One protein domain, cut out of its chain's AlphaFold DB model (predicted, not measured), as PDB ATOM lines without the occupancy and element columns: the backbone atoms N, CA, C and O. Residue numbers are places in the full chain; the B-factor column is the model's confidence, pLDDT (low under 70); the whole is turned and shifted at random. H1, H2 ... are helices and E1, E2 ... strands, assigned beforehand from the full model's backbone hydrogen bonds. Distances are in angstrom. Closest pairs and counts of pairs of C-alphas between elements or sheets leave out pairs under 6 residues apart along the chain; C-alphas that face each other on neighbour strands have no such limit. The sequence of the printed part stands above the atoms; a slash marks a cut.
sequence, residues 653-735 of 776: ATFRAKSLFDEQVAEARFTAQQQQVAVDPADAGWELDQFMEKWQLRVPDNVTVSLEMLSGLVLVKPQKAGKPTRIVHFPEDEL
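Overview. This is residues 653 to 735 of the 776 residues of an uncharacterized protein of Nothophytophthora sp. Chile5 (UniProt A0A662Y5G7). One long helix, H1, makes the longest axis, and beside its first half gather two shorter helices, H2 and H3, and a small two-stranded hairpin, E1 and E2. The second half of H1 runs on past this group, and from its end the long link of residues 676 to 687 folds back to the hairpin, where residues 686 to 687 pair beside E2. The printed part has 83 residues, with three named helices and two named strands in the order H1 H2 H3 E1 E2; the sheet E1 - E2 is antiparallel and the class is mostly helix. The whole is compact, with a radius of gyration of the C-alphas of 13.6 A, and spans 43 by 30 by 27 A.

Arrangement. H1, residues 653 to 675, touches H2, residues 688 to 696, with its residues 653 to 660 alone. Their closest C-alphas are those of Ala 657 and Trp 695, 6.0 A apart, and the two helices run opposite ways at a steep tilt of 62 degrees. H3, residues 707 to 710, touches residues 653 to 657 of H1 alone, with the C-alphas of Thr 654 and Leu 710 closest at 6.2 A. H2 and H3 are only just apart, with closest C-alphas at 8.2 A. E1, residues 714 to 717, and E2, residues 726 to 729, form a hairpin of antiparallel neighbours, with 152 degrees between their directions. N 717 and O 726 are 2.8 A apart and N 728 and O 715 are 2.9 A apart, both within hydrogen-bond range. The closest C-alphas of H1 and E2 are those of Phe 661 and His 729, 6.6 A apart; those of H2 and E2 are Leu 688 and Arg 726, 5.2 A apart. H1 and E1 are apart. Residues 686 to 687 pair antiparallel with residues 726 to 727 of E2. In H1 and H2 every O i to N i+4 pair is within hydrogen-bond range; H3 is too short for such a pair.

Along the chain. H1 begins at C-alpha 653, (17.398, -15.896, -35.384), and ends at C-alpha 675, (4.076, -33.185, -60.561), 33.3 A away. H2 measures 12.3 A from first to last C-alpha, H3 5.5 A and E1 9.7 A. E2 measures 10.3 A and ends at C-alpha 729, (9.129, -14.139, -47.390).

Size, cuts and confidence. The two C-alphas farthest apart, those of Gln 676 and Asn 702, are 42.9 A from each other. The printed part has no cut. The link from H1 to H2 is long, with 12 residues, and the link from H3 to E1 is tight. The mean pLDDT of the printed part is 82.4, and residues 676 to 684 and 721 to 722 are under 70.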
ATOM      1  N   ALA A 653      18.800 -15.528 -35.228       93.25
ATOM      2  CA  ALA A 653      17.398 -15.896 -35.384       93.25
ATOM      3  C   ALA A 653      16.878 -15.559 -36.791       93.25
ATOM      4  O   ALA A 653      16.332 -16.437 -37.462       93.25
ATOM      5  N   THR A 654      17.123 -14.344 -37.288       92.81
ATOM      6  CA  THR A 654      16.769 -13.905 -38.647       92.81
ATOM      7  C   THR A 654      17.408 -14.806 -39.713       92.81
ATOM      8  O   THR A 654      16.741 -15.200 -40.670       92.81
ATOM      9  N   PHE A 655      18.671 -15.215 -39.543       93.50
ATOM     10  CA  PHE A 655      19.333 -16.150 -40.458       93.50
ATOM     11  C   PHE A 655      18.640 -17.520 -40.512       93.50
ATOM     12  O   PHE A 655      18.421 -18.077 -41.593       93.50
ATOM     13  N   ARG A 656      18.261 -18.070 -39.351       93.19
ATOM     14  CA  ARG A 656      17.534 -19.347 -39.276       93.19
ATOM     15  C   ARG A 656      16.128 -19.241 -39.870       93.19
ATOM     16  O   ARG A 656      15.713 -20.165 -40.564       93.19
ATOM     17  N   ALA A 657      15.442 -18.115 -39.681       92.94
ATOM     18  CA  ALA A 657      14.172 -17.836 -40.351       92.94
ATOM     19  C   ALA A 657      14.326 -17.823 -41.877       92.94
ATOM     20  O   ALA A 657      13.577 -18.507 -42.569       92.94
ATOM     21  N   LYS A 658      15.330 -17.108 -42.405       90.75
ATOM     22  CA  LYS A 658      15.617 -17.078 -43.847       90.75
ATOM     23  C   LYS A 658      15.875 -18.481 -44.403       90.75
ATOM     24  O   LYS A 658      15.283 -18.859 -45.407       90.75
ATOM     25  N   SER A 659      16.664 -19.282 -43.685       90.31
ATOM     26  CA  SER A 659      16.947 -20.674 -44.059       90.31
ATOM     27  C   SER A 659      15.671 -21.527 -44.160       90.31
ATOM     28  O   SER A 659      15.541 -22.324 -45.081       90.31
ATOM     29  N   LEU A 660      14.695 -21.335 -43.261       91.31
ATOM     30  CA  LEU A 660      13.406 -22.042 -43.315       91.31
ATOM     31  C   LEU A 660      12.568 -21.666 -44.545       91.31
ATOM     32  O   LEU A 660      11.922 -22.535 -45.132       91.31
ATOM     33  N   PHE A 661      12.570 -20.392 -44.944       89.56
ATOM     34  CA  PHE A 661      11.908 -19.968 -46.179       89.56
ATOM     35  C   PHE A 661      12.610 -20.541 -47.417       89.56
ATOM     36  O   PHE A 661      11.934 -21.065 -48.303       89.56
ATOM     37  N   ASP A 662      13.945 -20.521 -47.453       85.50
ATOM     38  CA  ASP A 662      14.728 -21.099 -48.553       85.50
ATOM     39  C   ASP A 662      14.474 -22.614 -48.699       85.50
ATOM     40  O   ASP A 662      14.269 -23.110 -49.812       85.50
ATOM     41  N   GLU A 663      14.417 -23.347 -47.581       87.44
ATOM     42  CA  GLU A 663      14.062 -24.773 -47.534       87.44
ATOM     43  C   GLU A 663      12.653 -25.027 -48.093       87.44
ATOM     44  O   GLU A 663      12.477 -25.905 -48.940       87.44
ATOM     45  N   GLN A 664      11.657 -24.232 -47.681       85.81
ATOM     46  CA  GLN A 664      10.280 -24.364 -48.171       85.81
ATOM     47  C   GLN A 664      10.188 -24.132 -49.681       85.81
ATOM     48  O   GLN A 664       9.514 -24.881 -50.392       85.81
ATOM     49  N   VAL A 665      10.871 -23.103 -50.189       82.00
ATOM     50  CA  VAL A 665      10.904 -22.803 -51.624       82.00
ATOM     51  C   VAL A 665      11.577 -23.941 -52.392       82.00
ATOM     52  O   VAL A 665      11.097 -24.327 -53.461       82.00
ATOM     53  N   ALA A 666      12.661 -24.512 -51.862       82.56
ATOM     54  CA  ALA A 666      13.328 -25.660 -52.469       82.56
ATOM     55  C   ALA A 666      12.422 -26.904 -52.509       82.56
ATOM     56  O   ALA A 666      12.319 -27.551 -53.554       82.56
ATOM     57  N   GLU A 667      11.715 -27.205 -51.418       83.25
ATOM     58  CA  GLU A 667      10.771 -28.326 -51.323       83.25
ATOM     59  C   GLU A 667       9.569 -28.152 -52.270       83.25
ATOM     60  O   GLU A 667       9.191 -29.082 -52.993       83.25
ATOM     61  N   ALA A 668       9.010 -26.939 -52.340       78.00
ATOM     62  CA  ALA A 668       7.923 -26.602 -53.253       78.00
ATOM     63  C   ALA A 668       8.349 -26.760 -54.721       78.00
ATOM     64  O   ALA A 668       7.631 -27.378 -55.508       78.00
ATOM     65  N   ARG A 669       9.545 -26.273 -55.085       78.56
ATOM     66  CA  ARG A 669      10.113 -26.436 -56.435       78.56
ATOM     67  C   ARG A 669      10.333 -27.903 -56.792       78.56
ATOM     68  O   ARG A 669       9.993 -28.314 -57.899       78.56
ATOM     69  N   PHE A 670      10.863 -28.699 -55.865       80.50
ATOM     70  CA  PHE A 670      11.089 -30.128 -56.076       80.50
ATOM     71  C   PHE A 670       9.775 -30.894 -56.300       80.50
ATOM     72  O   PHE A 670       9.674 -31.718 -57.211       80.50
ATOM     73  N   THR A 671       8.740 -30.579 -55.519       78.88
ATOM     74  CA  THR A 671       7.409 -31.194 -55.644       78.88
ATOM     75  C   THR A 671       6.716 -30.788 -56.948       78.88
ATOM     76  O   THR A 671       6.196 -31.641 -57.668       78.88
ATOM     77  N   ALA A 672       6.777 -29.499 -57.299       74.25
ATOM     78  CA  ALA A 672       6.262 -28.958 -58.556       74.25
ATOM     79  C   ALA A 672       6.912 -29.626 -59.779       74.25
ATOM     80  O   ALA A 672       6.225 -29.995 -60.732       74.25
ATOM     81  N   GLN A 673       8.231 -29.847 -59.726       77.31
ATOM     82  CA  GLN A 673       8.985 -30.516 -60.785       77.31
ATOM     83  C   GLN A 673       8.574 -31.985 -60.958       77.31
ATOM     84  O   GLN A 673       8.488 -32.459 -62.089       77.31
ATOM     85  N   GLN A 674       8.283 -32.700 -59.865       77.62
ATOM     86  CA  GLN A 674       7.769 -34.073 -59.938       77.62
ATOM     87  C   GLN A 674       6.346 -34.150 -60.503       77.62
ATOM     88  O   GLN A 674       6.021 -35.103 -61.207       77.62
ATOM     89  N   GLN A 675       5.497 -33.166 -60.199       77.44
ATOM     90  CA  GLN A 675       4.076 -33.185 -60.561       77.44
ATOM     91  C   GLN A 675       3.749 -32.432 -61.866       77.44
ATOM     92  O   GLN A 675       2.603 -32.471 -62.300       77.44
ATOM     93  N   GLN A 676       4.728 -31.772 -62.505       65.31
ATOM     94  CA  GLN A 676       4.541 -30.896 -63.680       65.31
ATOM     95  C   GLN A 676       3.472 -29.802 -63.481       65.31
ATOM     96  O   GLN A 676       2.802 -29.388 -64.426       65.31
ATOM     97  N   VAL A 677       3.314 -29.311 -62.251       66.62
ATOM     98  CA  VAL A 677       2.381 -28.225 -61.920       66.62
ATOM     99  C   VAL A 677       3.177 -26.942 -61.702       66.62
ATOM    100  O   VAL A 677       4.175 -26.946 -60.986       66.62
ATOM    101  N   ALA A 678       2.738 -25.837 -62.307       53.88
ATOM    102  CA  ALA A 678       3.284 -24.521 -62.004       53.88
ATOM    103  C   ALA A 678       2.831 -24.104 -60.596       53.88
ATOM    104  O   ALA A 678       1.643 -23.887 -60.364       53.88
ATOM    105  N   VAL A 679       3.769 -24.026 -59.653       56.28
ATOM    106  CA  VAL A 679       3.536 -23.431 -58.331       56.28
ATOM    107  C   VAL A 679       3.979 -21.981 -58.407       56.28
ATOM    108  O   VAL A 679       5.126 -21.722 -58.769       56.28
ATOM    109  N   ASP A 680       3.086 -21.056 -58.061       55.38
ATOM    110  CA  ASP A 680       3.459 -19.664 -57.838       55.38
ATOM    111  C   ASP A 680       4.199 -19.560 -56.487       55.38
ATOM    112  O   ASP A 680       3.592 -19.805 -55.437       55.38
ATOM    113  N   PRO A 681       5.512 -19.258 -56.465       53.88
ATOM    114  CA  PRO A 681       6.280 -19.158 -55.227       53.88
ATOM    115  C   PRO A 681       5.787 -18.025 -54.318       53.88
ATOM    116  O   PRO A 681       6.028 -18.073 -53.114       53.88
ATOM    117  N   ALA A 682       5.094 -17.020 -54.870       49.91
ATOM    118  CA  ALA A 682       4.615 -15.858 -54.126       49.91
ATOM    119  C   ALA A 682       3.423 -16.175 -53.197       49.91
ATOM    120  O   ALA A 682       3.200 -15.462 -52.215       49.91
ATOM    121  N   ASP A 683       2.700 -17.274 -53.451       54.91
ATOM    122  CA  ASP A 683       1.595 -17.763 -52.611       54.91
ATOM    123  C   ASP A 683       2.032 -18.827 -51.582       54.91
ATOM    124  O   ASP A 683       1.248 -19.244 -50.717       54.91
ATOM    125  N   ALA A 684       3.305 -19.238 -51.608       63.06
ATOM    126  CA  ALA A 684       3.894 -20.212 -50.690       63.06
ATOM    127  C   ALA A 684       4.247 -19.593 -49.321       63.06
ATOM    128  O   ALA A 684       5.361 -19.714 -48.831       63.06
ATOM    129  N   GLY A 685       3.299 -18.909 -48.677       74.38
ATOM    130  CA  GLY A 685       3.477 -18.450 -47.294       74.38
ATOM    131  C   GLY A 685       3.411 -19.606 -46.292       74.38
ATOM    132  O   GLY A 685       2.768 -20.622 -46.558       74.38
ATOM    133  N   TRP A 686       3.985 -19.453 -45.106       87.12
ATOM    134  CA  TRP A 686       3.744 -20.367 -43.985       87.12
ATOM    135  C   TRP A 686       2.476 -19.985 -43.219       87.12
ATOM    136  O   TRP A 686       2.076 -18.821 -43.207       87.12
ATOM    137  N   GLU A 687       1.859 -20.952 -42.545       89.12
ATOM    138  CA  GLU A 687       0.973 -20.646 -41.420       89.12
ATOM    139  C   GLU A 687       1.811 -20.085 -40.263       89.12
ATOM    140  O   GLU A 687       2.850 -20.655 -39.929       89.12
ATOM    141  N   LEU A 688       1.374 -18.962 -39.681       89.44
ATOM    142  CA  LEU A 688       2.166 -18.207 -38.705       89.44
ATOM    143  C   LEU A 688       2.591 -19.065 -37.506       89.44
ATOM    144  O   LEU A 688       3.773 -19.098 -37.179       89.44
ATOM    145  N   ASP A 689       1.659 -19.792 -36.890       89.88
ATOM    146  CA  ASP A 689       1.944 -20.565 -35.674       89.88
ATOM    147  C   ASP A 689       2.914 -21.724 -35.952       89.88
ATOM    148  O   ASP A 689       3.888 -21.913 -35.222       89.88
ATOM    149  N   GLN A 690       2.719 -22.435 -37.069       91.25
ATOM    150  CA  GLN A 690       3.623 -23.509 -37.498       91.25
ATOM    151  C   GLN A 690       5.036 -22.991 -37.791       91.25
ATOM    152  O   GLN A 690       6.028 -23.658 -37.493       91.25
ATOM    153  N   PHE A 691       5.133 -21.807 -38.402       93.06
ATOM    154  CA  PHE A 691       6.416 -21.169 -38.666       93.06
ATOM    155  C   PHE A 691       7.125 -20.796 -37.366       93.06
ATOM    156  O   PHE A 691       8.296 -21.129 -37.208       93.06
ATOM    157  N   MET A 692       6.423 -20.152 -36.427       92.88
ATOM    158  CA  MET A 692       7.000 -19.732 -35.146       92.88
ATOM    159  C   MET A 692       7.520 -20.926 -34.335       92.88
ATOM    160  O   MET A 692       8.616 -20.851 -33.782       92.88
ATOM    161  N   GLU A 693       6.791 -22.045 -34.320       93.00
ATOM    162  CA  GLU A 693       7.223 -23.278 -33.650       93.00
ATOM    163  C   GLU A 693       8.498 -23.856 -34.284       93.00
ATOM    164  O   GLU A 693       9.495 -24.087 -33.595       93.00
ATOM    165  N   LYS A 694       8.513 -24.032 -35.613       93.19
ATOM    166  CA  LYS A 694       9.704 -24.532 -36.322       93.19
ATOM    167  C   LYS A 694      10.893 -23.588 -36.197       93.19
ATOM    168  O   LYS A 694      12.029 -24.050 -36.118       93.19
ATOM    169  N   TRP A 695      10.649 -22.283 -36.190       94.44
ATOM    170  CA  TRP A 695      11.695 -21.284 -36.054       94.44
ATOM    171  C   TRP A 695      12.330 -21.316 -34.663       94.44
ATOM    172  O   TRP A 695      13.558 -21.365 -34.575       94.44
ATOM    173  N   GLN A 696      11.527 -21.415 -33.598       93.00
ATOM    174  CA  GLN A 696      12.032 -21.551 -32.229       93.00
ATOM    175  C   GLN A 696      12.882 -22.820 -32.041       93.00
ATOM    176  O   GLN A 696      13.862 -22.784 -31.306       93.00
ATOM    177  N   LEU A 697      12.565 -23.917 -32.742       91.75
ATOM    178  CA  LEU A 697      13.353 -25.161 -32.709       91.75
ATOM    179  C   LEU A 697      14.704 -25.075 -33.447       91.75
ATOM    180  O   LEU A 697      15.549 -25.952 -33.276       91.75
ATOM    181  N   ARG A 698      14.902 -24.077 -34.318       88.25
ATOM    182  CA  ARG A 698      16.126 -23.913 -35.130       88.25
ATOM    183  C   ARG A 698      17.113 -22.908 -34.542       88.25
ATOM    184  O   ARG A 698      18.255 -22.848 -35.009       88.25
ATOM    185  N   VAL A 699      16.681 -22.098 -33.579       89.50
ATOM    186  CA  VAL A 699      17.546 -21.156 -32.861       89.50
ATOM    187  C   VAL A 699      18.093 -21.800 -31.580       89.50
ATOM    188  O   VAL A 699      17.475 -22.727 -31.064       89.50
ATOM    189  N   PRO A 700      19.245 -21.342 -31.059       84.69
ATOM    190  CA  PRO A 700      19.759 -21.815 -29.772       84.69
ATOM    191  C   PRO A 700      18.769 -21.584 -28.615       84.69
ATOM    192  O   PRO A 700      18.065 -20.576 -28.608       84.69
ATOM    193  N   ASP A 701      18.764 -22.466 -27.607       76.81
ATOM    194  CA  ASP A 701      17.792 -22.467 -26.488       76.81
ATOM    195  C   ASP A 701      17.730 -21.156 -25.688       76.81
ATOM    196  O   ASP A 701      16.729 -20.839 -25.047       76.81
ATOM    197  N   ASN A 702      18.811 -20.379 -25.701       79.75
ATOM    198  CA  ASN A 702      18.910 -19.092 -25.019       79.75
ATOM    199  C   ASN A 702      18.376 -17.907 -25.848       79.75
ATOM    200  O   ASN A 702      18.433 -16.773 -25.372       79.75
ATOM    201  N   VAL A 703      17.859 -18.147 -27.058       85.25
ATOM    202  CA  VAL A 703      17.272 -17.128 -27.935       85.25
ATOM    203  C   VAL A 703      15.759 -17.327 -28.027       85.25
ATOM    204  O   VAL A 703      15.272 -18.320 -28.566       85.25
ATOM    205  N   THR A 704      15.002 -16.345 -27.542       87.69
ATOM    206  CA  THR A 704      13.539 -16.309 -27.686       87.69
ATOM    207  C   THR A 704      13.170 -15.615 -28.991       87.69
ATOM    208  O   THR A 704      13.497 -14.440 -29.159       87.69
ATOM    209  N   VAL A 705      12.473 -16.298 -29.902       91.38
ATOM    210  CA  VAL A 705      12.078 -15.698 -31.186       91.38
ATOM    211  C   VAL A 705      10.856 -14.791 -31.038       91.38
ATOM    212  O   VAL A 705       9.916 -15.090 -30.301       91.38
ATOM    213  N   SER A 706      10.837 -13.677 -31.771       91.44
ATOM    214  CA  SER A 706       9.667 -12.803 -31.883       91.44
ATOM    215  C   SER A 706       9.499 -12.302 -33.315       91.44
ATOM    216  O   SER A 706      10.465 -12.157 -34.059       91.44
ATOM    217  N   LEU A 707       8.258 -12.021 -33.715       87.94
ATOM    218  CA  LEU A 707       7.945 -11.576 -35.077       87.94
ATOM    219  C   LEU A 707       8.607 -10.233 -35.435       87.94
ATOM    220  O   LEU A 707       8.919  -9.988 -36.595       87.94
ATOM    221  N   GLU A 708       8.864  -9.386 -34.436       87.88
ATOM    222  CA  GLU A 708       9.541  -8.095 -34.605       87.88
ATOM    223  C   GLU A 708      10.974  -8.254 -35.141       87.88
ATOM    224  O   GLU A 708      11.444  -7.402 -35.891       87.88
ATOM    225  N   MET A 709      11.644  -9.377 -34.844       90.44
ATOM    226  CA  MET A 709      12.990  -9.690 -35.352       90.44
ATOM    227  C   MET A 709      13.028  -9.955 -36.866       90.44
ATOM    228  O   MET A 709      14.106  -9.994 -37.458       90.44
ATOM    229  N   LEU A 710      11.868 -10.167 -37.497       89.94
ATOM    230  CA  LEU A 710      11.731 -10.380 -38.943       89.94
ATOM    231  C   LEU A 710      11.242  -9.126 -39.680       89.94
ATOM    232  O   LEU A 710      10.867  -9.205 -40.851       89.94
ATOM    233  N   SER A 711      11.236  -7.970 -39.010       87.06
ATOM    234  CA  SER A 711      10.935  -6.681 -39.635       87.06
ATOM    235  C   SER A 711      11.810  -6.467 -40.877       87.06
ATOM    236  O   SER A 711      13.022  -6.654 -40.823       87.06
ATOM    237  N   GLY A 712      11.188  -6.134 -42.012       85.94
ATOM    238  CA  GLY A 712      11.878  -5.976 -43.299       85.94
ATOM    239  C   GLY A 712      12.233  -7.283 -44.026       85.94
ATOM    240  O   GLY A 712      12.686  -7.218 -45.162       85.94
ATOM    241  N   LEU A 713      12.005  -8.467 -43.436       87.44
ATOM    242  CA  LEU A 713      12.230  -9.774 -44.086       87.44
ATOM    243  C   LEU A 713      10.926 -10.454 -44.535       87.44
ATOM    244  O   LEU A 713      10.924 -11.263 -45.465       87.44
ATOM    245  N   VAL A 714       9.822 -10.188 -43.835       89.62
ATOM    246  CA  VAL A 714       8.563 -10.922 -44.007       89.62
ATOM    247  C   VAL A 714       7.353 -10.000 -44.071       89.62
ATOM    248  O   VAL A 714       7.309  -8.949 -43.433       89.62
ATOM    249  N   LEU A 715       6.323 -10.452 -44.786       88.38
ATOM    250  CA  LEU A 715       5.009  -9.822 -44.830       88.38
ATOM    251  C   LEU A 715       3.966 -10.716 -44.151       88.38
ATOM    252  O   LEU A 715       3.809 -11.891 -44.488       88.38
ATOM    253  N   VAL A 716       3.219 -10.142 -43.208       87.75
ATOM    254  CA  VAL A 716       2.147 -10.829 -42.479       87.75
ATOM    255  C   VAL A 716       0.814 -10.525 -43.153       87.75
ATOM    256  O   VAL A 716       0.336  -9.391 -43.109       87.75
ATOM    257  N   LYS A 717       0.197 -11.544 -43.759       81.88
ATOM    258  CA  LYS A 717      -1.075 -11.435 -44.484       81.88
ATOM    259  C   LYS A 717      -2.222 -12.022 -43.643       81.88
ATOM    260  O   LYS A 717      -2.347 -13.251 -43.562       81.88
ATOM    261  N   PRO A 718      -3.080 -11.189 -43.018       75.94
ATOM    262  CA  PRO A 718      -4.291 -11.676 -42.363       75.94
ATOM    263  C   PRO A 718      -5.283 -12.197 -43.412       75.94
ATOM    264  O   PRO A 718      -5.520 -11.552 -44.434       75.94
ATOM    265  N   GLN A 719      -5.865 -13.376 -43.179       73.94
ATOM    266  CA  GLN A 719      -6.862 -13.964 -44.081       73.94
ATOM    267  C   GLN A 719      -8.302 -13.670 -43.629       73.94
ATOM    268  O   GLN A 719      -8.545 -13.203 -42.516       73.94
ATOM    269  N   LYS A 720      -9.278 -13.934 -44.513       73.06
ATOM    270  CA  LYS A 720     -10.718 -13.823 -44.205       73.06
ATOM    271  C   LYS A 720     -11.072 -14.639 -42.952       73.06
ATOM    272  O   LYS A 720     -10.459 -15.675 -42.693       73.06
ATOM    273  N   ALA A 721     -12.093 -14.187 -42.223       59.16
ATOM    274  CA  ALA A 721     -12.547 -14.793 -40.971       59.16
ATOM    275  C   ALA A 721     -12.663 -16.330 -41.071       59.16
ATOM    276  O   ALA A 721     -13.397 -16.845 -41.914       59.16
ATOM    277  N   GLY A 722     -11.918 -17.040 -40.216       66.69
ATOM    278  CA  GLY A 722     -11.895 -18.506 -40.134       66.69
ATOM    279  C   GLY A 722     -10.686 -19.203 -40.775       66.69
ATOM    280  O   GLY A 722     -10.572 -20.417 -40.630       66.69
ATOM    281  N   LYS A 723      -9.779 -18.485 -41.457       75.12
ATOM    282  CA  LYS A 723      -8.503 -19.039 -41.956       75.12
ATOM    283  C   LYS A 723      -7.305 -18.515 -41.148       75.12
ATOM    284  O   LYS A 723      -7.347 -17.357 -40.728       75.12
ATOM    285  N   PRO A 724      -6.248 -19.325 -40.943       79.06
ATOM    286  CA  PRO A 724      -5.086 -18.907 -40.167       79.06
ATOM    287  C   PRO A 724      -4.276 -17.822 -40.891       79.06
ATOM    288  O   PRO A 724      -4.213 -17.775 -42.125       79.06
ATOM    289  N   THR A 725      -3.657 -16.936 -40.108       86.38
ATOM    290  CA  THR A 725      -2.762 -15.879 -40.602       86.38
ATOM    291  C   THR A 725      -1.544 -16.494 -41.280       86.38
ATOM    292  O   THR A 725      -0.978 -17.471 -40.782       86.38
ATOM    293  N   ARG A 726      -1.115 -15.911 -42.406       87.56
ATOM    294  CA  ARG A 726       0.062 -16.386 -43.141       87.56
ATOM    295  C   ARG A 726       1.209 -15.390 -43.106       87.56
ATOM    296  O   ARG A 726       0.989 -14.180 -43.074       87.56
ATOM    297  N   ILE A 727       2.421 -15.923 -43.158       89.50
ATOM    298  CA  ILE A 727       3.676 -15.177 -43.232       89.50
ATOM    299  C   ILE A 727       4.392 -15.525 -44.539       89.50
ATOM    300  O   ILE A 727       4.518 -16.697 -44.892       89.50
ATOM    301  N   VAL A 728       4.808 -14.508 -45.287       87.94
ATOM    302  CA  VAL A 728       5.423 -14.656 -46.614       87.94
ATOM    303  C   VAL A 728       6.813 -14.034 -46.588       87.94
ATOM    304  O   VAL A 728       6.984 -12.958 -46.016       87.94
ATOM    305  N   HIS A 729       7.793 -14.700 -47.203       88.94
ATOM    306  CA  HIS A 729       9.129 -14.139 -47.390       88.94
ATOM    307  C   HIS A 729       9.059 -12.953 -48.355       88.94
ATOM    308  O   HIS A 729       8.590 -13.092 -49.484       88.94
ATOM    309  N   PHE A 730       9.488 -11.784 -47.895       88.56
ATOM    310  CA  PHE A 730       9.439 -10.545 -48.658       88.56
ATOM    311  C   PHE A 730      10.544  -9.609 -48.152       88.56
ATOM    312  O   PHE A 730      10.276  -8.766 -47.300       88.56
ATOM    313  N   PRO A 731      11.797  -9.814 -48.583       87.69
ATOM    314  CA  PRO A 731      12.945  -9.107 -48.036       87.69
ATOM    315  C   PRO A 731      13.123  -7.712 -48.653       87.69
ATOM    316  O   PRO A 731      13.043  -7.519 -49.868       87.69
ATOM    317  N   GLU A 732      13.407  -6.719 -47.811       87.00
ATOM    318  CA  GLU A 732      13.556  -5.313 -48.204       87.00
ATOM    319  C   GLU A 732      14.726  -5.048 -49.162       87.00
ATOM    320  O   GLU A 732      14.714  -4.052 -49.896       87.00
ATOM    321  N   ASP A 733      15.736  -5.920 -49.144       79.81
ATOM    322  CA  ASP A 733      16.961  -5.779 -49.921       79.81
ATOM    323  C   ASP A 733      16.845  -6.332 -51.347       79.81
ATOM    324  O   ASP A 733      17.707  -6.032 -52.176       79.81
ATOM    325  N   GLU A 734      15.767  -7.061 -51.652       83.25
ATOM    326  CA  GLU A 734      15.393  -7.474 -53.014       83.25
ATOM    327  C   GLU A 734      14.480  -6.452 -53.712       83.25
ATOM    328  O   GLU A 734      14.244  -6.547 -54.918       83.25
ATOM    329  N   LEU A 735      13.976  -5.450 -52.983       85.00
ATOM    330  CA  LEU A 735      13.114  -4.424 -53.556       85.00
ATOM    331  C   LEU A 735      13.894  -3.438 -54.453       85.00
ATOM    332  O   LEU A 735      15.040  -3.090 -54.151       85.00
TER     333      LEU A 735